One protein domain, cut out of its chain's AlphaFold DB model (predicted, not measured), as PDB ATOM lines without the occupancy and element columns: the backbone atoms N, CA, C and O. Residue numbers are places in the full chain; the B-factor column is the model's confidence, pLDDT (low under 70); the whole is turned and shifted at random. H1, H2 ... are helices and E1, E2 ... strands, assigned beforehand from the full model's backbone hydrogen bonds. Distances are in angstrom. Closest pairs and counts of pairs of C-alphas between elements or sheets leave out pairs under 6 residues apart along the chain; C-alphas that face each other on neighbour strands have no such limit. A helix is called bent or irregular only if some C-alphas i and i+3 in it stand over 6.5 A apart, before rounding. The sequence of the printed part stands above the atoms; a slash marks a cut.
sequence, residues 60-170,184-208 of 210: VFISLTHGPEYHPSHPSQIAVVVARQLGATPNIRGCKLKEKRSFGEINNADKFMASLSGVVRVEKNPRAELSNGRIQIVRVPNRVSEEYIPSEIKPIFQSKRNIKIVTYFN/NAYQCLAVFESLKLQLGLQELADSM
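Overview. This is residues 60 to 170 and 184 to 208 of the 210 residues of an uncharacterized protein of Phtheirospermum japonicum (UniProt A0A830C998). A short, strongly twisted sheet of four parallel strands has helices H1 and H4 packed on one of its faces, with H1 slantwise to the strands, nearest to E2 and E1, and H4 along E3 and E4. H5 packs on H1, H2 packs on H5, and H6 lies at one end of the longest axis, well away from the sheet, while the short H3, which follows the long link of residues 116 to 127, touches no helix. The printed part has 136 residues, with six named helices and four named strands in the order E1 H1 E2 H2 H3 E3 H4 E4 H5 H6; the sheet's order is E2 E1 E4 E3. The class is mixed, helices and strands, and the whole is compact, with a radius of gyration of the C-alphas of 14.6 A and spans of 49 by 34 by 33 A.

Along the chain. In the sheet, E2 is residues 89 to 91, E1 residues 60 to 63, E4 residues 163 to 168, 15.6 A long, and E3 residues 136 to 141, 16.4 A long. E1 begins at C-alpha 60, at (43.716, 50.260, 79.588). H1 is residues 73 to 86, 20.0 A from first to last C-alpha, and begins at (47.093, 37.972, 69.427). H4 is residues 148 to 160, 17.8 A long. H5 is residues 185 to 193, 12.0 A, and H2 residues 109 to 115, 9.9 A. H3 is residues 128 to 132, 8.9 A, and H6 residues 199 to 206, 10.4 A, with C-alpha 206 at (55.893, 20.179, 72.424). H3 and H4 are only just irregular: C-alphas 129 and 132 are 6.53 A apart, and C-alphas 152 and 155 are 6.6 A apart.

Arrangement. E2 and E3 are the edge strands. E2 and E1 are parallel at 19 degrees, with N 91 and O 60 within hydrogen-bond range at 2.9 A. E1 and E4 are parallel at 37 degrees, with N 165 and O 61 at 2.8 A. E4 and E3 are parallel at 31 degrees, with N 164 and O 136 at 2.8 A. E1, H1, E2 and E3, H4, E4 are strand-helix-strand units, two parallel neighbour strands with a helix between, each with a right-handed crossover. E2, H2 H3, E3 is a split unit, with E1 and E4 between its strands, and its crossover is right-handed too. H1 and H4 on one face make two layers with the sheet. H1 has a height of 5.2 A over the sheet and only just lies over E4, on which 3 of its 14 C-alphas fall; it runs slantwise to the strands, at 48 degrees to E4 on the local plane. H4, at a height of 9.8 A, lies over E4 and E3 and runs along the strands. H1 touches H4 with residues 82 to 86 alone, at a steep tilt of 66 degrees, the same way; the closest C-alphas, of Val 82 and Ile 149, are 6.6 A apart. H1 touches H5 at a steep tilt of 44 degrees, opposite ways, with the C-alphas of Ser 73 and Val 191 closest at 4.5 A. H5 touches H2 at 38 degrees, only just steep, opposite ways, with the C-alphas of Phe 112 and Glu 193 closest at 5.5 A. H3 and H6 touch no helix and are not on the sheet. Every O i to N i+4 pair is within hydrogen-bond range in H1, H2 and H5; the counts are 6 of 9 in H4, 3 of 4 in H6 and 0 of 1 in H3, where 1 of 2 O i to N i+3 pairs is.

Size, cuts and confidence. The two C-alphas farthest apart, of Ser 159 and Ser 207, are 49.4 A apart. Residues 171 to 183 are not printed, and C-alphas 170 and 184 are 22.1 A apart across this cut. The links E2 to H2 and H2 to H3 are long. The mean pLDDT of the printed part is 70.7; 47 residues are under 70, among them residues 60 to 76, 92 to 104 and 123 to 134.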
ATOM      1  N   VAL A  60      44.577  50.721  80.683       66.00
ATOM      2  CA  VAL A  60      43.716  50.260  79.588       66.00
ATOM      3  C   VAL A  60      43.438  48.780  79.820       66.00
ATOM      4  O   VAL A  60      44.306  47.935  79.605       66.00
ATOM      5  N   PHE A  61      42.232  48.467  80.284       65.38
ATOM      6  CA  PHE A  61      41.774  47.090  80.447       65.38
ATOM      7  C   PHE A  61      41.299  46.556  79.105       65.38
ATOM      8  O   PHE A  61      40.584  47.266  78.396       65.38
ATOM      9  N   ILE A  62      41.621  45.307  78.769       63.50
ATOM     10  CA  ILE A  62      41.046  44.649  77.592       63.50
ATOM     11  C   ILE A  62      40.249  43.414  77.980       63.50
ATOM     12  O   ILE A  62      40.697  42.543  78.722       63.50
ATOM     13  N   SER A  63      39.034  43.365  77.443       56.38
ATOM     14  CA  SER A  63      38.254  42.143  77.372       56.38
ATOM     15  C   SER A  63      38.570  41.436  76.063       56.38
ATOM     16  O   SER A  63      38.386  42.013  74.990       56.38
ATOM     17  N   LEU A  64      38.896  40.152  76.166       55.16
ATOM     18  CA  LEU A  64      38.368  39.204  75.196       55.16
ATOM     19  C   LEU A  64      36.816  39.251  75.311       55.16
ATOM     20  O   LEU A  64      36.262  39.753  76.301       55.16
ATOM     21  N   THR A  65      36.096  38.884  74.253       46.41
ATOM     22  CA  THR A  65      34.610  38.805  74.267       46.41
ATOM     23  C   THR A  65      34.051  37.711  73.355       46.41
ATOM     24  O   THR A  65      32.843  37.625  73.142       46.41
ATOM     25  N   HIS A  66      34.940  36.919  72.773       46.25
ATOM     26  CA  HIS A  66      34.691  35.953  71.712       46.25
ATOM     27  C   HIS A  66      35.578  34.736  72.043       46.25
ATOM     28  O   HIS A  66      36.594  34.908  72.720       46.25
ATOM     29  N   GLY A  67      35.170  33.519  71.675       39.59
ATOM     30  CA  GLY A  67      35.730  32.289  72.245       39.59
ATOM     31  C   GLY A  67      37.190  31.989  71.862       39.59
ATOM     32  O   GLY A  67      37.824  32.768  71.148       39.59
ATOM     33  N   PRO A  68      37.755  30.860  72.337       44.69
ATOM     34  CA  PRO A  68      39.149  30.478  72.077       44.69
ATOM     35  C   PRO A  68      39.497  30.343  70.584       44.69
ATOM     36  O   PRO A  68      40.669  30.410  70.227       44.69
ATOM     37  N   GLU A  69      38.496  30.205  69.712       42.75
ATOM     38  CA  GLU A  69      38.618  30.274  68.254       42.75
ATOM     39  C   GLU A  69      39.076  31.652  67.718       42.75
ATOM     40  O   GLU A  69      39.508  31.761  66.571       42.75
ATOM     41  N   TYR A  70      39.052  32.705  68.544       54.06
ATOM     42  CA  TYR A  70      39.598  34.027  68.233       54.06
ATOM     43  C   TYR A  70      40.949  34.223  68.936       54.06
ATOM     44  O   TYR A  70      41.005  34.555  70.120       54.06
ATOM     45  N   HIS A  71      42.050  34.044  68.194       54.03
ATOM     46  CA  HIS A  71      43.415  34.080  68.742       54.03
ATOM     47  C   HIS A  71      43.692  35.290  69.671       54.03
ATOM     48  O   HIS A  71      43.395  36.433  69.296       54.03
ATOM     49  N   PRO A  72      44.377  35.081  70.821       53.28
ATOM     50  CA  PRO A  72      44.682  36.126  71.813       53.28
ATOM     51  C   PRO A  72      45.650  37.215  71.308       53.28
ATOM     52  O   PRO A  72      45.881  38.216  71.993       53.28
ATOM     53  N   SER A  73      46.182  37.053  70.099       56.50
ATOM     54  CA  SER A  73      47.093  37.972  69.427       56.50
ATOM     55  C   SER A  73      46.466  39.325  69.084       56.50
ATOM     56  O   SER A  73      47.047  40.359  69.411       56.50
ATOM     57  N   HIS A  74      45.262  39.363  68.502       64.44
ATOM     58  CA  HIS A  74      44.625  40.628  68.100       64.44
ATOM     59  C   HIS A  74      44.242  41.531  69.295       64.44
ATOM     60  O   HIS A  74      44.477  42.741  69.236       64.44
ATOM     61  N   PRO A  75      43.705  41.012  70.418       66.50
ATOM     62  CA  PRO A  75      43.450  41.844  71.595       66.50
ATOM     63  C   PRO A  75      44.746  42.325  72.268       66.50
ATOM     64  O   PRO A  75      44.793  43.457  72.746       66.50
ATOM     65  N   SER A  76      45.819  41.524  72.224       69.94
ATOM     66  CA  SER A  76      47.159  41.915  72.698       69.94
ATOM     67  C   SER A  76      47.771  43.031  71.844       69.94
ATOM     68  O   SER A  76      48.263  44.027  72.376       69.94
ATOM     69  N   GLN A  77      47.655  42.918  70.517       75.56
ATOM     70  CA  GLN A  77      48.019  43.946  69.539       75.56
ATOM     71  C   GLN A  77      47.329  45.283  69.852       75.56
ATOM     72  O   GLN A  77      47.992  46.315  69.972       75.56
ATOM     73  N   ILE A  78      46.006  45.268  70.044       75.00
ATOM     74  CA  ILE A  78      45.219  46.474  70.340       75.00
ATOM     75  C   ILE A  78      45.578  47.052  71.721       75.00
ATOM     76  O   ILE A  78      45.714  48.271  71.838       75.00
ATOM     77  N   ALA A  79      45.816  46.212  72.741       77.75
ATOM     78  CA  ALA A  79      46.298  46.655  74.057       77.75
ATOM     79  C   ALA A  79      47.571  47.496  73.939       77.75
ATOM     80  O   ALA A  79      47.629  48.606  74.469       77.75
ATOM     81  N   VAL A  80      48.579  46.977  73.236       79.31
ATOM     82  CA  VAL A  80      49.904  47.602  73.165       79.31
ATOM     83  C   VAL A  80      49.870  48.910  72.380       79.31
ATOM     84  O   VAL A  80      50.412  49.905  72.862       79.31
ATOM     85  N   VAL A  81      49.190  48.970  71.229       80.69
ATOM     86  CA  VAL A  81      49.106  50.221  70.448       80.69
ATOM     87  C   VAL A  81      48.354  51.305  71.221       80.69
ATOM     88  O   VAL A  81      48.839  52.435  71.316       80.69
ATOM     89  N   VAL A  82      47.201  50.970  71.811       80.31
ATOM     90  CA  VAL A  82      46.378  51.956  72.519       80.31
ATOM     91  C   VAL A  82      47.057  52.415  73.812       80.31
ATOM     92  O   VAL A  82      47.146  53.618  74.056       80.31
ATOM     93  N   ALA A  83      47.626  51.502  74.606       82.19
ATOM     94  CA  ALA A  83      48.370  51.878  75.807       82.19
ATOM     95  C   ALA A  83      49.612  52.727  75.478       82.19
ATOM     96  O   ALA A  83      49.860  53.724  76.159       82.19
ATOM     97  N   ARG A  84      50.344  52.410  74.396       81.75
ATOM     98  CA  ARG A  84      51.503  53.193  73.930       81.75
ATOM     99  C   ARG A  84      51.115  54.614  73.519       81.75
ATOM    100  O   ARG A  84      51.782  55.557  73.934       81.75
ATOM    101  N   GLN A  85      50.048  54.790  72.737       81.00
ATOM    102  CA  GLN A  85      49.624  56.124  72.288       81.00
ATOM    103  C   GLN A  85      48.963  56.970  73.393       81.00
ATOM    104  O   GLN A  85      49.079  58.195  73.374       81.00
ATOM    105  N   LEU A  86      48.284  56.341  74.359       81.56
ATOM    106  CA  LEU A  86      47.652  57.032  75.494       81.56
ATOM    107  C   LEU A  86      48.596  57.217  76.698       81.56
ATOM    108  O   LEU A  86      48.264  57.934  77.640       81.56
ATOM    109  N   GLY A  87      49.771  56.583  76.674       78.06
ATOM    110  CA  GLY A  87      50.742  56.587  77.769       78.06
ATOM    111  C   GLY A  87      50.275  55.836  79.020       78.06
ATOM    112  O   GLY A  87      50.646  56.207  80.133       78.06
ATOM    113  N   ALA A  88      49.447  54.810  78.834       80.38
ATOM    114  CA  ALA A  88      48.834  54.004  79.885       80.38
ATOM    115  C   ALA A  88      49.597  52.692  80.139       80.38
ATOM    116  O   ALA A  88      50.431  52.270  79.333       80.38
ATOM    117  N   THR A  89      49.258  52.017  81.237       76.62
ATOM    118  CA  THR A  89      49.630  50.617  81.486       76.62
ATOM    119  C   THR A  89      48.562  49.701  80.862       76.62
ATOM    120  O   THR A  89      47.386  49.825  81.226       76.62
ATOM    121  N   PRO A  90      48.889  48.787  79.928       76.12
ATOM    122  CA  PRO A  90      47.924  47.804  79.451       76.12
ATOM    123  C   PRO A  90      47.682  46.757  80.542       76.12
ATOM    124  O   PRO A  90      48.621  46.237  81.142       76.12
ATOM    125  N   ASN A  91      46.417  46.434  80.796       72.62
ATOM    126  CA  ASN A  91      46.020  45.438  81.783       72.62
ATOM    127  C   ASN A  91      45.254  44.305  81.087       72.62
ATOM    128  O   ASN A  91      44.029  44.351  80.942       72.62
ATOM    129  N   ILE A  92      45.996  43.286  80.641       65.06
ATOM    130  CA  ILE A  92      45.455  42.086  79.976       65.06
ATOM    131  C   ILE A  92      45.109  40.998  81.013       65.06
ATOM    132  O   ILE A  92      45.398  39.815  80.849       65.06
ATOM    133  N   ARG A  93      44.481  41.394  82.126       55.94
ATOM    134  CA  ARG A  93      43.832  40.455  83.053       55.94
ATOM    135  C   ARG A  93      42.400  40.226  82.576       55.94
ATOM    136  O   ARG A  93      41.658  41.183  82.363       55.94
ATOM    137  N   GLY A  94      42.013  38.960  82.397       50.94
ATOM    138  CA  GLY A  94      40.709  38.578  81.841       50.94
ATOM    139  C   GLY A  94      39.550  39.106  82.687       50.94
ATOM    140  O   GLY A  94      39.217  38.541  83.727       50.94
ATOM    141  N   CYS A  95      38.944  40.211  82.249       44.28
ATOM    142  CA  CYS A  95      37.935  40.949  83.006       44.28
ATOM    143  C   CYS A  95      36.567  40.242  82.959       44.28
ATOM    144  O   CYS A  95      35.675  40.694  82.229       44.28
ATOM    145  N   LYS A  96      36.434  39.146  83.727       44.53
ATOM    146  CA  LYS A  96      35.284  38.223  83.777       44.53
ATOM    147  C   LYS A  96      33.922  38.920  83.692       44.53
ATOM    148  O   LYS A  96      33.411  39.449  84.673       44.53
ATOM    149  N   LEU A  97      33.291  38.783  82.530       44.69
ATOM    150  CA  LEU A  97      31.844  38.858  82.337       44.69
ATOM    151  C   LEU A  97      31.466  37.795  81.289       44.69
ATOM    152  O   LEU A  97      31.329  38.087  80.108       44.69
ATOM    153  N   LYS A  98      31.321  36.549  81.771       45.66
ATOM    154  CA  LYS A  98      30.940  35.305  81.055       45.66
ATOM    155  C   LYS A  98      32.005  34.535  80.248       45.66
ATOM    156  O   LYS A  98      31.689  33.447  79.778       45.66
ATOM    157  N   GLU A  99      33.256  34.983  80.158       49.56
ATOM    158  CA  GLU A  99      34.338  34.150  79.591       49.56
ATOM    159  C   GLU A  99      34.912  33.134  80.591       49.56
ATOM    160  O   GLU A  99      34.983  33.397  81.795       49.56
ATOM    161  N   LYS A 100      35.325  31.965  80.076       51.25
ATOM    162  CA  LYS A 100      35.782  30.815  80.879       51.25
ATOM    163  C   LYS A 100      37.276  30.798  81.220       51.25
ATOM    164  O   LYS A 100      37.614  30.129  82.188       51.25
ATOM    165  N   ARG A 101      38.139  31.480  80.455       54.59
ATOM    166  CA  ARG A 101      39.592  31.546  80.694       54.59
ATOM    167  C   ARG A 101      40.123  32.964  80.517       54.59
ATOM    168  O   ARG A 101      39.645  33.698  79.656       54.59
ATOM    169  N   SER A 102      41.105  33.345  81.323       65.06
ATOM    170  CA  SER A 102      41.860  34.594  81.197       65.06
ATOM    171  C   SER A 102      43.169  34.404  80.418       65.06
ATOM    172  O   SER A 102      43.659  33.290  80.267       65.06
ATOM    173  N   PHE A 103      43.764  35.506  79.945       68.44
ATOM    174  CA  PHE A 103      45.033  35.496  79.199       68.44
ATOM    175  C   PHE A 103      46.147  34.720  79.921       68.44
ATOM    176  O   PHE A 103      46.854  33.939  79.295       68.44
ATOM    177  N   GLY A 104      46.256  34.881  81.245       68.38
ATOM    178  CA  GLY A 104      47.260  34.206  82.071       68.38
ATOM    179  C   GLY A 104      47.028  32.709  82.304       68.38
ATOM    180  O   GLY A 104      47.904  32.070  82.863       68.38
ATOM    181  N   GLU A 105      45.890  32.140  81.892       71.75
ATOM    182  CA  GLU A 105      45.619  30.688  81.955       71.75
ATOM    183  C   GLU A 105      46.056  29.947  80.680       71.75
ATOM    184  O   GLU A 105      45.935  28.727  80.602       71.75
ATOM    185  N   ILE A 106      46.509  30.683  79.661       70.00
ATOM    186  CA  ILE A 106      46.987  30.133  78.385       70.00
ATOM    187  C   ILE A 106      48.410  30.628  78.117       70.00
ATOM    188  O   ILE A 106      49.300  29.834  77.819       70.00
ATOM    189  N   ASN A 107      48.637  31.929  78.298       75.25
ATOM    190  CA  ASN A 107      49.873  32.620  77.952       75.25
ATOM    191  C   ASN A 107      50.693  32.970  79.199       75.25
ATOM    192  O   ASN A 107      50.150  33.242  80.274       75.25
ATOM    193  N   ASN A 108      52.014  33.062  79.049       77.62
ATOM    194  CA  ASN A 108      52.891  33.548  80.110       77.62
ATOM    195  C   ASN A 108      52.787  35.081  80.239       77.62
ATOM    196  O   ASN A 108      53.543  35.839  79.625       77.62
ATOM    197  N   ALA A 109      51.818  35.533  81.041       74.81
ATOM    198  CA  ALA A 109      51.502  36.946  81.230       74.81
ATOM    199  C   ALA A 109      52.684  37.779  81.763       74.81
ATOM    200  O   ALA A 109      52.849  38.924  81.346       74.81
ATOM    201  N   ASP A 110      53.531  37.216  82.627       76.44
ATOM    202  CA  ASP A 110      54.678  37.935  83.191       76.44
ATOM    203  C   ASP A 110      55.805  38.098  82.164       76.44
ATOM    204  O   ASP A 110      56.355  39.190  82.019       76.44
ATOM    205  N   LYS A 111      56.091  37.054  81.369       78.56
ATOM    206  CA  LYS A 111      57.030  37.109  80.232       78.56
ATOM    207  C   LYS A 111      56.550  38.102  79.168       78.56
ATOM    208  O   LYS A 111      57.340  38.916  78.693       78.56
ATOM    209  N   PHE A 112      55.248  38.101  78.873       78.75
ATOM    210  CA  PHE A 112      54.608  39.074  77.987       78.75
ATOM    211  C   PHE A 112      54.773  40.510  78.510       78.75
ATOM    212  O   PHE A 112      55.316  41.361  77.808       78.75
ATOM    213  N   MET A 113      54.400  40.792  79.762       75.38
ATOM    214  CA  MET A 113      54.546  42.141  80.325       75.38
ATOM    215  C   MET A 113      56.017  42.575  80.433       75.38
ATOM    216  O   MET A 113      56.318  43.744  80.201       75.38
ATOM    217  N   ALA A 114      56.949  41.655  80.708       78.56
ATOM    218  CA  ALA A 114      58.383  41.941  80.715       78.56
ATOM    219  C   ALA A 114      58.919  42.314  79.317       78.56
ATOM    220  O   ALA A 114      59.672  43.281  79.193       78.56
ATOM    221  N   SER A 115      58.496  41.604  78.264       78.00
ATOM    222  CA  SER A 115      58.897  41.876  76.871       78.00
ATOM    223  C   SER A 115      58.432  43.244  76.348       78.00
ATOM    224  O   SER A 115      59.045  43.821  75.453       78.00
ATOM    225  N   LEU A 116      57.375  43.797  76.951       77.00
ATOM    226  CA  LEU A 116      56.831  45.120  76.647       77.00
ATOM    227  C   LEU A 116      57.475  46.261  77.461       77.00
ATOM    228  O   LEU A 116      57.069  47.424  77.344       77.00
ATOM    229  N   SER A 117      58.489  45.959  78.277       77.94
ATOM    230  CA  SER A 117      59.267  46.966  79.001       77.94
ATOM    231  C   SER A 117      59.922  47.951  78.026       77.94
ATOM    232  O   SER A 117      60.596  47.563  77.076       77.94
ATOM    233  N   GLY A 118      59.690  49.251  78.226       72.62
ATOM    234  CA  GLY A 118      60.166  50.301  77.315       72.62
ATOM    235  C   GLY A 118      59.354  50.463  76.020       72.62
ATOM    236  O   GLY A 118      59.647  51.378  75.251       72.62
ATOM    237  N   VAL A 119      58.317  49.647  75.794       75.56
ATOM    238  CA  VAL A 119      57.353  49.770  74.679       75.56
ATOM    239  C   VAL A 119      56.059  50.460  75.132       75.56
ATOM    240  O   VAL A 119      55.512  51.303  74.419       75.56
ATOM    241  N   VAL A 120      55.606  50.135  76.342       75.31
ATOM    242  CA  VAL A 120      54.467  50.727  77.070       75.31
ATOM    243  C   VAL A 120      54.881  50.980  78.524       75.31
ATOM    244  O   VAL A 120      56.013  50.684  78.917       75.31
ATOM    245  N   ARG A 121      53.968  51.492  79.360       74.69
ATOM    246  CA  ARG A 121      54.153  51.396  80.814       74.69
ATOM    247  C   ARG A 121      53.912  49.965  81.269       74.69
ATOM    248  O   ARG A 121      52.893  49.371  80.937       74.69
ATOM    249  N   VAL A 122      54.843  49.443  82.056       70.00
ATOM    250  CA  VAL A 122      54.751  48.134  82.701       70.00
ATOM    251  C   VAL A 122      54.862  48.368  84.199       70.00
ATOM    252  O   VAL A 122      55.820  48.982  84.664       70.00
ATOM    253  N   GLU A 123      53.879  47.891  84.951       66.06
ATOM    254  CA  GLU A 123      53.846  47.986  86.406       66.06
ATOM    255  C   GLU A 123      53.857  46.577  86.996       66.06
ATOM    256  O   GLU A 123      53.077  45.724  86.577       66.06
ATOM    257  N   LYS A 124      54.743  46.330  87.968       54.78
ATOM    258  CA  LYS A 124      54.893  45.001  88.583       54.78
ATOM    259  C   LYS A 124      53.712  44.635  89.494       54.78
ATOM    260  O   LYS A 124      53.298  43.485  89.512       54.78
ATOM    261  N   ASN A 125      53.150  45.622  90.200       55.50
ATOM    262  CA  ASN A 125      52.068  45.447  91.174       55.50
ATOM    263  C   ASN A 125      50.862  46.357  90.847       55.50
ATOM    264  O   ASN A 125      50.590  47.287  91.605       55.50
ATOM    265  N   PRO A 126      50.126  46.121  89.743       56.09
ATOM    266  CA  PRO A 126      48.944  46.918  89.413       56.09
ATOM    267  C   PRO A 126      47.881  46.782  90.509       56.09
ATOM    268  O   PRO A 126      47.470  45.664  90.847       56.09
ATOM    269  N   ARG A 127      47.431  47.915  91.067       52.94
ATOM    270  CA  ARG A 127      46.525  47.932  92.228       52.94
ATOM    271  C   ARG A 127      45.205  47.221  91.919       52.94
ATOM    272  O   ARG A 127      44.549  47.493  90.913       52.94
ATOM    273  N   ALA A 128      44.781  46.337  92.822       45.94
ATOM    274  CA  ALA A 128      43.551  45.547  92.676       45.94
ATOM    275  C   ALA A 128      42.250  46.382  92.766       45.94
ATOM    276  O   ALA A 128      41.174  45.922  92.376       45.94
ATOM    277  N   GLU A 129      42.357  47.620  93.252       47.19
ATOM    278  CA  GLU A 129      41.264  48.535  93.617       47.19
ATOM    279  C   GLU A 129      40.376  48.964  92.433       47.19
ATOM    280  O   GLU A 129      39.248  49.414  92.618       47.19
ATOM    281  N   LEU A 130      40.844  48.771  91.197       52.88
ATOM    282  CA  LEU A 130      40.113  49.137  89.979       52.88
ATOM    283  C   LEU A 130      38.963  48.176  89.631       52.88
ATOM    284  O   LEU A 130      38.166  48.473  88.745       52.88
ATOM    285  N   SER A 131      38.855  47.048  90.333       49.38
ATOM    286  CA  SER A 131      37.818  46.027  90.124       49.38
ATOM    287  C   SER A 131      36.400  46.469  90.517       49.38
ATOM    288  O   SER A 131      35.436  45.987  89.924       49.38
ATOM    289  N   ASN A 132      36.262  47.410  91.460       47.31
ATOM    290  CA  ASN A 132      34.969  47.819  92.031       47.31
ATOM    291  C   ASN A 132      34.366  49.094  91.402       47.31
ATOM    292  O   ASN A 132      33.240  49.474  91.723       47.31
ATOM    293  N   GLY A 133      35.091  49.776  90.510       54.91
ATOM    294  CA  GLY A 133      34.608  50.977  89.823       54.91
ATOM    295  C   GLY A 133      33.806  50.664  88.553       54.91
ATOM    296  O   GLY A 133      34.091  49.703  87.841       54.91
ATOM    297  N   ARG A 134      32.845  51.528  88.188       62.81
ATOM    298  CA  ARG A 134      32.210  51.496  86.854       62.81
ATOM    299  C   ARG A 134      33.188  52.002  85.781       62.81
ATOM    300  O   ARG A 134      33.109  53.153  85.358       62.81
ATOM    301  N   ILE A 135      34.115  51.146  85.350       73.75
ATOM    302  CA  ILE A 135      35.048  51.438  84.250       73.75
ATOM    303  C   ILE A 135      34.249  51.708  82.963       73.75
ATOM    304  O   ILE A 135      33.367  50.927  82.598       73.75
ATOM    305  N   GLN A 136      34.571  52.788  82.243       81.31
ATOM    306  CA  GLN A 136      33.932  53.090  80.960       81.31
ATOM    307  C   GLN A 136      34.286  52.015  79.929       81.31
ATOM    308  O   GLN A 136      35.454  51.857  79.571       81.31
ATOM    309  N   ILE A 137      33.279  51.315  79.403       80.38
ATOM    310  CA  ILE A 137      33.470  50.400  78.276       80.38
ATOM    311  C   ILE A 137      33.561  51.214  76.981       80.38
ATOM    312  O   ILE A 137      32.697  52.052  76.713       80.38
ATOM    313  N   VAL A 138      34.587  50.947  76.175       81.75
ATOM    314  CA  VAL A 138      34.791  51.516  74.836       81.75
ATOM    315  C   VAL A 138      34.802  50.361  73.841       81.75
ATOM    316  O   VAL A 138      35.610  49.441  73.966       81.75
ATOM    317  N   ARG A 139      33.885  50.376  72.868       79.94
ATOM    318  CA  ARG A 139      33.833  49.360  71.808       79.94
ATOM    319  C   ARG A 139      34.717  49.791  70.647       79.94
ATOM    320  O   ARG A 139      34.527  50.873  70.107       79.94
ATOM    321  N   VAL A 140      35.660  48.935  70.269       76.00
ATOM    322  CA  VAL A 140      36.700  49.209  69.267       76.00
ATOM    323  C   VAL A 140      36.674  48.095  68.211       76.00
ATOM    324  O   VAL A 140      36.509  46.935  68.593       76.00
ATOM    325  N   PRO A 141      36.803  48.378  66.901       74.69
ATOM    326  CA  PRO A 141      36.845  47.317  65.897       74.69
ATOM    327  C   PRO A 141      38.045  46.381  66.115       74.69
ATOM    328  O   PRO A 141      39.064  46.768  66.686       74.69
ATOM    329  N   ASN A 142      37.961  45.149  65.615       66.75
ATOM    330  CA  ASN A 142      39.042  44.154  65.692       66.75
ATOM    331  C   ASN A 142      40.343  44.541  64.948       66.75
ATOM    332  O   ASN A 142      41.329  43.811  65.035       66.75
ATOM    333  N   ARG A 143      40.354  45.666  64.225       69.06
ATOM    334  CA  ARG A 143      41.534  46.332  63.656       69.06
ATOM    335  C   ARG A 143      41.375  47.843  63.832       69.06
ATOM    336  O   ARG A 143      40.283  48.366  63.631       69.06
ATOM    337  N   VAL A 144      42.454  48.551  64.158       69.75
ATOM    338  CA  VAL A 144      42.475  50.021  64.269       69.75
ATOM    339  C   VAL A 144      43.649  50.598  63.488       69.75
ATOM    340  O   VAL A 144      44.743  50.036  63.513       69.75
ATOM    341  N   SER A 145      43.424  51.719  62.801       71.81
ATOM    342  CA  SER A 145      44.511  52.553  62.281       71.81
ATOM    343  C   SER A 145      45.171  53.328  63.424       71.81
ATOM    344  O   SER A 145      44.586  53.500  64.498       71.81
ATOM    345  N   GLU A 146      46.379  53.847  63.196       72.00
ATOM    346  CA  GLU A 146      47.048  54.706  64.183       72.00
ATOM    347  C   GLU A 146      46.323  56.046  64.404       72.00
ATOM    348  O   GLU A 146      46.540  56.683  65.432       72.00
ATOM    349  N   GLU A 147      45.438  56.432  63.477       78.00
ATOM    350  CA  GLU A 147      44.583  57.630  63.502       78.00
ATOM    351  C   GLU A 147      43.282  57.438  64.304       78.00
ATOM    352  O   GLU A 147      42.805  58.377  64.939       78.00
ATOM    353  N   TYR A 148      42.725  56.220  64.335       83.19
ATOM    354  CA  TYR A 148      41.469  55.910  65.040       83.19
ATOM    355  C   TYR A 148      41.565  56.153  66.556       83.19
ATOM    356  O   TYR A 148      40.603  56.511  67.232       83.19
ATOM    357  N   ILE A 149      42.748  55.929  67.121       83.50
ATOM    358  CA  ILE A 149      43.000  56.023  68.558       83.50
ATOM    359  C   ILE A 149      43.026  57.490  69.036       83.50
ATOM    360  O   ILE A 149      42.342  57.778  70.024       83.50
ATOM    361  N   PRO A 150      43.741  58.441  68.392       83.56
ATOM    362  CA  PRO A 150      43.666  59.852  68.753       83.56
ATOM    363  C   PRO A 150      42.323  60.514  68.414       83.56
ATOM    364  O   PRO A 150      42.000  61.486  69.096       83.56
ATOM    365  N   SER A 151      41.547  60.016  67.437       85.44
ATOM    366  CA  SER A 151      40.207  60.550  67.138       85.44
ATOM    367  C   SER A 151      39.131  60.017  68.094       85.44
ATOM    368  O   SER A 151      38.495  60.807  68.786       85.44
ATOM    369  N   GLU A 152      38.968  58.694  68.207       86.12
ATOM    370  CA  GLU A 152      37.833  58.091  68.925       86.12
ATOM    371  C   GLU A 152      38.143  57.782  70.394       86.12
ATOM    372  O   GLU A 152      37.320  58.013  71.282       86.12
ATOM    373  N   ILE A 153      39.325  57.225  70.684       85.62
ATOM    374  CA  ILE A 153      39.617  56.653  72.011       85.62
ATOM    375  C   ILE A 153      40.182  57.712  72.964       85.62
ATOM    376  O   ILE A 153      39.795  57.775  74.135       85.62
ATOM    377  N   LYS A 154      41.091  58.562  72.478       86.94
ATOM    378  CA  LYS A 154      41.804  59.562  73.286       86.94
ATOM    379  C   LYS A 154      40.881  60.576  73.982       86.94
ATOM    380  O   LYS A 154      41.128  60.813  75.166       86.94
ATOM    381  N   PRO A 155      39.805  61.114  73.368       88.50
ATOM    382  CA  PRO A 155      38.882  62.008  74.076       88.50
ATOM    383  C   PRO A 155      38.145  61.303  75.226       88.50
ATOM    384  O   PRO A 155      38.020  61.849  76.325       88.50
ATOM    385  N   ILE A 156      37.720  60.049  75.016       87.06
ATOM    386  CA  ILE A 156      37.051  59.239  76.047       87.06
ATOM    387  C   ILE A 156      38.023  58.940  77.199       87.06
ATOM    388  O   ILE A 156      37.670  59.095  78.370       87.06
ATOM    389  N   PHE A 157      39.264  58.571  76.873       83.81
ATOM    390  CA  PHE A 157      40.335  58.341  77.843       83.81
ATOM    391  C   PHE A 157      40.654  59.600  78.661       83.81
ATOM    392  O   PHE A 157      40.763  59.524  79.882       83.81
ATOM    393  N   GLN A 158      40.726  60.776  78.034       83.94
ATOM    394  CA  GLN A 158      40.932  62.043  78.744       83.94
ATOM    395  C   GLN A 158      39.766  62.379  79.692       83.94
ATOM    396  O   GLN A 158      40.005  62.878  80.789       83.94
ATOM    397  N   SER A 159      38.522  62.049  79.319       82.25
ATOM    398  CA  SER A 159      37.336  62.254  80.166       82.25
ATOM    399  C   SER A 159      37.226  61.265  81.338       82.25
ATOM    400  O   SER A 159      36.791  61.649  82.424       82.25
ATOM    401  N   LYS A 160      37.575  59.986  81.133       80.38
ATOM    402  CA  LYS A 160      37.292  58.893  82.091       80.38
ATOM    403  C   LYS A 160      38.525  58.311  82.785       80.38
ATOM    404  O   LYS A 160      38.380  57.590  83.770       80.38
ATOM    405  N   ARG A 161      39.729  58.629  82.298       75.06
ATOM    406  CA  ARG A 161      41.022  58.016  82.646       75.06
ATOM    407  C   ARG A 161      41.031  56.506  82.401       75.06
ATOM    408  O   ARG A 161      41.517  56.065  81.369       75.06
ATOM    409  N   ASN A 162      40.475  55.714  83.311       77.31
ATOM    410  CA  ASN A 162      40.468  54.258  83.191       77.31
ATOM    411  C   ASN A 162      39.342  53.795  82.254       77.31
ATOM    412  O   ASN A 162      38.164  54.074  82.493       77.31
ATOM    413  N   ILE A 163      39.709  53.064  81.198       80.12
ATOM    414  CA  ILE A 163      38.776  52.539  80.191       80.12
ATOM    415  C   ILE A 163      38.944  51.026  80.020       80.12
ATOM    416  O   ILE A 163      40.052  50.492  80.119       80.12
ATOM    417  N   LYS A 164      37.836  50.337  79.728       79.19
ATOM    418  CA  LYS A 164      37.806  48.927  79.331       79.19
ATOM    419  C   LYS A 164      37.502  48.852  77.842       79.19
ATOM    420  O   LYS A 164      36.365  49.060  77.421       79.19
ATOM    421  N   ILE A 165      38.514  48.542  77.047       78.50
ATOM    422  CA  ILE A 165      38.353  48.287  75.623       78.50
ATOM    423  C   ILE A 165      37.746  46.895  75.433       78.50
ATOM    424  O   ILE A 165      38.160  45.906  76.045       78.50
ATOM    425  N   VAL A 166      36.724  46.844  74.588       75.81
ATOM    426  CA  VAL A 166      36.061  45.628  74.122       75.81
ATOM    427  C   VAL A 166      36.173  45.621  72.607       75.81
ATOM    428  O   VAL A 166      35.669  46.532  71.945       75.81
ATOM    429  N   THR A 167      36.840  44.610  72.061       72.50
ATOM    430  CA  THR A 167      36.871  44.401  70.615       72.50
ATOM    431  C   THR A 167      35.501  43.947  70.116       72.50
ATOM    432  O   THR A 167      34.786  43.217  70.799       72.50
ATOM    433  N   TYR A 168      35.118  44.367  68.914       70.06
ATOM    434  CA  TYR A 168      33.986  43.780  68.200       70.06
ATOM    435  C   TYR A 168      34.380  43.441  66.766       70.06
ATOM    436  O   TYR A 168      35.091  44.199  66.100       70.06
ATOM    437  N   PHE A 169      33.926  42.283  66.292       59.75
ATOM    438  CA  PHE A 169      34.041  41.924  64.886       59.75
ATOM    439  C   PHE A 169      32.921  42.619  64.106       59.75
ATOM    440  O   PHE A 169      31.761  42.572  64.512       59.75
ATOM    441  N   ASN A 170      33.252  43.269  62.991       59.56
ATOM    442  CA  ASN A 170      32.256  43.857  62.101       59.56
ATOM    443  C   ASN A 170      32.553  43.455  60.654       59.56
ATOM    444  O   ASN A 170      33.348  44.092  59.967       59.56
ATOM    445  N   ASN A 184      52.702  47.454  62.514       71.06
ATOM    446  CA  ASN A 184      53.876  48.153  63.046       71.06
ATOM    447  C   ASN A 184      54.684  47.226  63.990       71.06
ATOM    448  O   ASN A 184      54.157  46.241  64.514       71.06
ATOM    449  N   ALA A 185      55.960  47.535  64.237       74.94
ATOM    450  CA  ALA A 185      56.848  46.651  65.004       74.94
ATOM    451  C   ALA A 185      56.284  46.254  66.387       74.94
ATOM    452  O   ALA A 185      56.438  45.116  66.818       74.94
ATOM    453  N   TYR A 186      55.545  47.152  67.045       75.06
ATOM    454  CA  TYR A 186      54.906  46.898  68.339       75.06
ATOM    455  C   TYR A 186      53.659  46.025  68.243       75.06
ATOM    456  O   TYR A 186      53.398  45.236  69.145       75.06
ATOM    457  N   GLN A 187      52.894  46.155  67.158       74.56
ATOM    458  CA  GLN A 187      51.791  45.254  66.848       74.56
ATOM    459  C   GLN A 187      52.315  43.831  66.649       74.56
ATOM    460  O   GLN A 187      51.796  42.907  67.266       74.56
ATOM    461  N   CYS A 188      53.377  43.665  65.855       76.88
ATOM    462  CA  CYS A 188      54.017  42.367  65.662       76.88
ATOM    463  C   CYS A 188      54.637  41.819  66.960       76.88
ATOM    464  O   CYS A 188      54.400  40.660  67.286       76.88
ATOM    465  N   LEU A 189      55.353  42.636  67.744       77.25
ATOM    466  CA  LEU A 189      55.896  42.226  69.047       77.25
ATOM    467  C   LEU A 189      54.785  41.750  69.996       77.25
ATOM    468  O   LEU A 189      54.899  40.685  70.592       77.25
ATOM    469  N   ALA A 190      53.682  42.497  70.095       77.00
ATOM    470  CA  ALA A 190      52.537  42.125  70.921       77.00
ATOM    471  C   ALA A 190      51.869  40.821  70.455       77.00
ATOM    472  O   ALA A 190      51.463  40.015  71.287       77.00
ATOM    473  N   VAL A 191      51.780  40.591  69.140       76.25
ATOM    474  CA  VAL A 191      51.325  39.311  68.576       76.25
ATOM    475  C   VAL A 191      52.294  38.193  68.969       76.25
ATOM    476  O   VAL A 191      51.870  37.238  69.611       76.25
ATOM    477  N   PHE A 192      53.584  38.334  68.660       76.75
ATOM    478  CA  PHE A 192      54.622  37.326  68.880       76.75
ATOM    479  C   PHE A 192      54.762  36.911  70.351       76.75
ATOM    480  O   PHE A 192      54.739  35.726  70.678       76.75
ATOM    481  N   GLU A 193      54.841  37.878  71.263       78.06
ATOM    482  CA  GLU A 193      54.977  37.611  72.698       78.06
ATOM    483  C   GLU A 193      53.696  36.991  73.284       78.06
ATOM    484  O   GLU A 193      53.766  36.228  74.245       78.06
ATOM    485  N   SER A 194      52.527  37.241  72.676       73.88
ATOM    486  CA  SER A 194      51.257  36.602  73.057       73.88
ATOM    487  C   SER A 194      51.077  35.167  72.539       73.88
ATOM    488  O   SER A 194      50.069  34.542  72.862       73.88
ATOM    489  N   LEU A 195      52.022  34.630  71.758       75.06
ATOM    490  CA  LEU A 195      52.045  33.208  71.383       75.06
ATOM    491  C   LEU A 195      52.754  32.335  72.433       75.06
ATOM    492  O   LEU A 195      52.680  31.113  72.365       75.06
ATOM    493  N   LYS A 196      53.452  32.942  73.403       78.25
ATOM    494  CA  LYS A 196      54.266  32.220  74.389       78.25
ATOM    495  C   LYS A 196      53.379  31.678  75.510       78.25
ATOM    496  O   LYS A 196      52.926  32.431  76.379       78.25
ATOM    497  N   LEU A 197      53.141  30.370  75.472       78.75
ATOM    498  CA  LEU A 197      52.271  29.651  76.400       78.75
ATOM    499  C   LEU A 197      52.808  29.661  77.845       78.75
ATOM    500  O   LEU A 197      53.976  29.967  78.108       78.75
ATOM    501  N   GLN A 198      51.946  29.320  78.806       81.06
ATOM    502  CA  GLN A 198      52.398  28.873  80.127       81.06
ATOM    503  C   GLN A 198      53.197  27.566  80.014       81.06
ATOM    504  O   GLN A 198      52.936  26.766  79.122       81.06
ATOM    505  N   LEU A 199      54.134  27.332  80.941       82.31
ATOM    506  CA  LEU A 199      55.108  26.233  80.861       82.31
ATOM    507  C   LEU A 199      54.454  24.861  80.610       82.31
ATOM    508  O   LEU A 199      54.714  24.264  79.576       82.31
ATOM    509  N   GLY A 200      53.511  24.432  81.456       80.62
ATOM    510  CA  GLY A 200      52.817  23.144  81.287       80.62
ATOM    511  C   GLY A 200      51.874  23.047  80.075       80.62
ATOM    512  O   GLY A 200      51.416  21.958  79.746       80.62
ATOM    513  N   LEU A 201      51.569  24.163  79.400       82.12
ATOM    514  CA  LEU A 201      50.882  24.158  78.100       82.12
ATOM    515  C   LEU A 201      51.874  24.115  76.932       82.12
ATOM    516  O   LEU A 201      51.544  23.543  75.897       82.12
ATOM    517  N   GLN A 202      53.069  24.684  77.102       82.19
ATOM    518  CA  GLN A 202      54.176  24.543  76.159       82.19
ATOM    519  C   GLN A 202      54.678  23.093  76.151       82.19
ATOM    520  O   GLN A 202      54.669  22.470  75.105       82.19
ATOM    521  N   GLU A 203      54.971  22.515  77.319       85.31
ATOM    522  CA  GLU A 203      55.393  21.111  77.475       85.31
ATOM    523  C   GLU A 203      54.368  20.127  76.870       85.31
ATOM    524  O   GLU A 203      54.735  19.149  76.216       85.31
ATOM    525  N   LEU A 204      53.068  20.408  77.028       85.00
ATOM    526  CA  LEU A 204      52.003  19.630  76.389       85.00
ATOM    527  C   LEU A 204      51.982  19.801  74.861       85.00
ATOM    528  O   LEU A 204      51.775  18.826  74.152       85.00
ATOM    529  N   ALA A 205      52.179  21.016  74.344       82.31
ATOM    530  CA  ALA A 205      52.221  21.255  72.902       82.31
ATOM    531  C   ALA A 205      53.461  20.612  72.256       82.31
ATOM    532  O   ALA A 205      53.340  19.955  71.225       82.31
ATOM    533  N   ASP A 206      54.625  20.740  72.891       82.19
ATOM    534  CA  ASP A 206      55.893  20.179  72.424       82.19
ATOM    535  C   ASP A 206      55.835  18.636  72.407       82.19
ATOM    536  O   ASP A 206      56.275  18.007  71.447       82.19
ATOM    537  N   SER A 207      55.198  18.014  73.411       82.19
ATOM    538  CA  SER A 207      54.970  16.554  73.458       82.19
ATOM    539  C   SER A 207      53.904  16.025  72.484       82.19
ATOM    540  O   SER A 207      53.719  14.815  72.398       82.19
ATOM    541  N   MET A 208      53.221  16.896  71.731       83.44
ATOM    542  CA  MET A 208      52.354  16.510  70.605       83.44
ATOM    543  C   MET A 208      53.065  16.582  69.240       83.44
ATOM    544  O   MET A 208      52.441  16.288  68.220       83.44
TER     545      MET A 208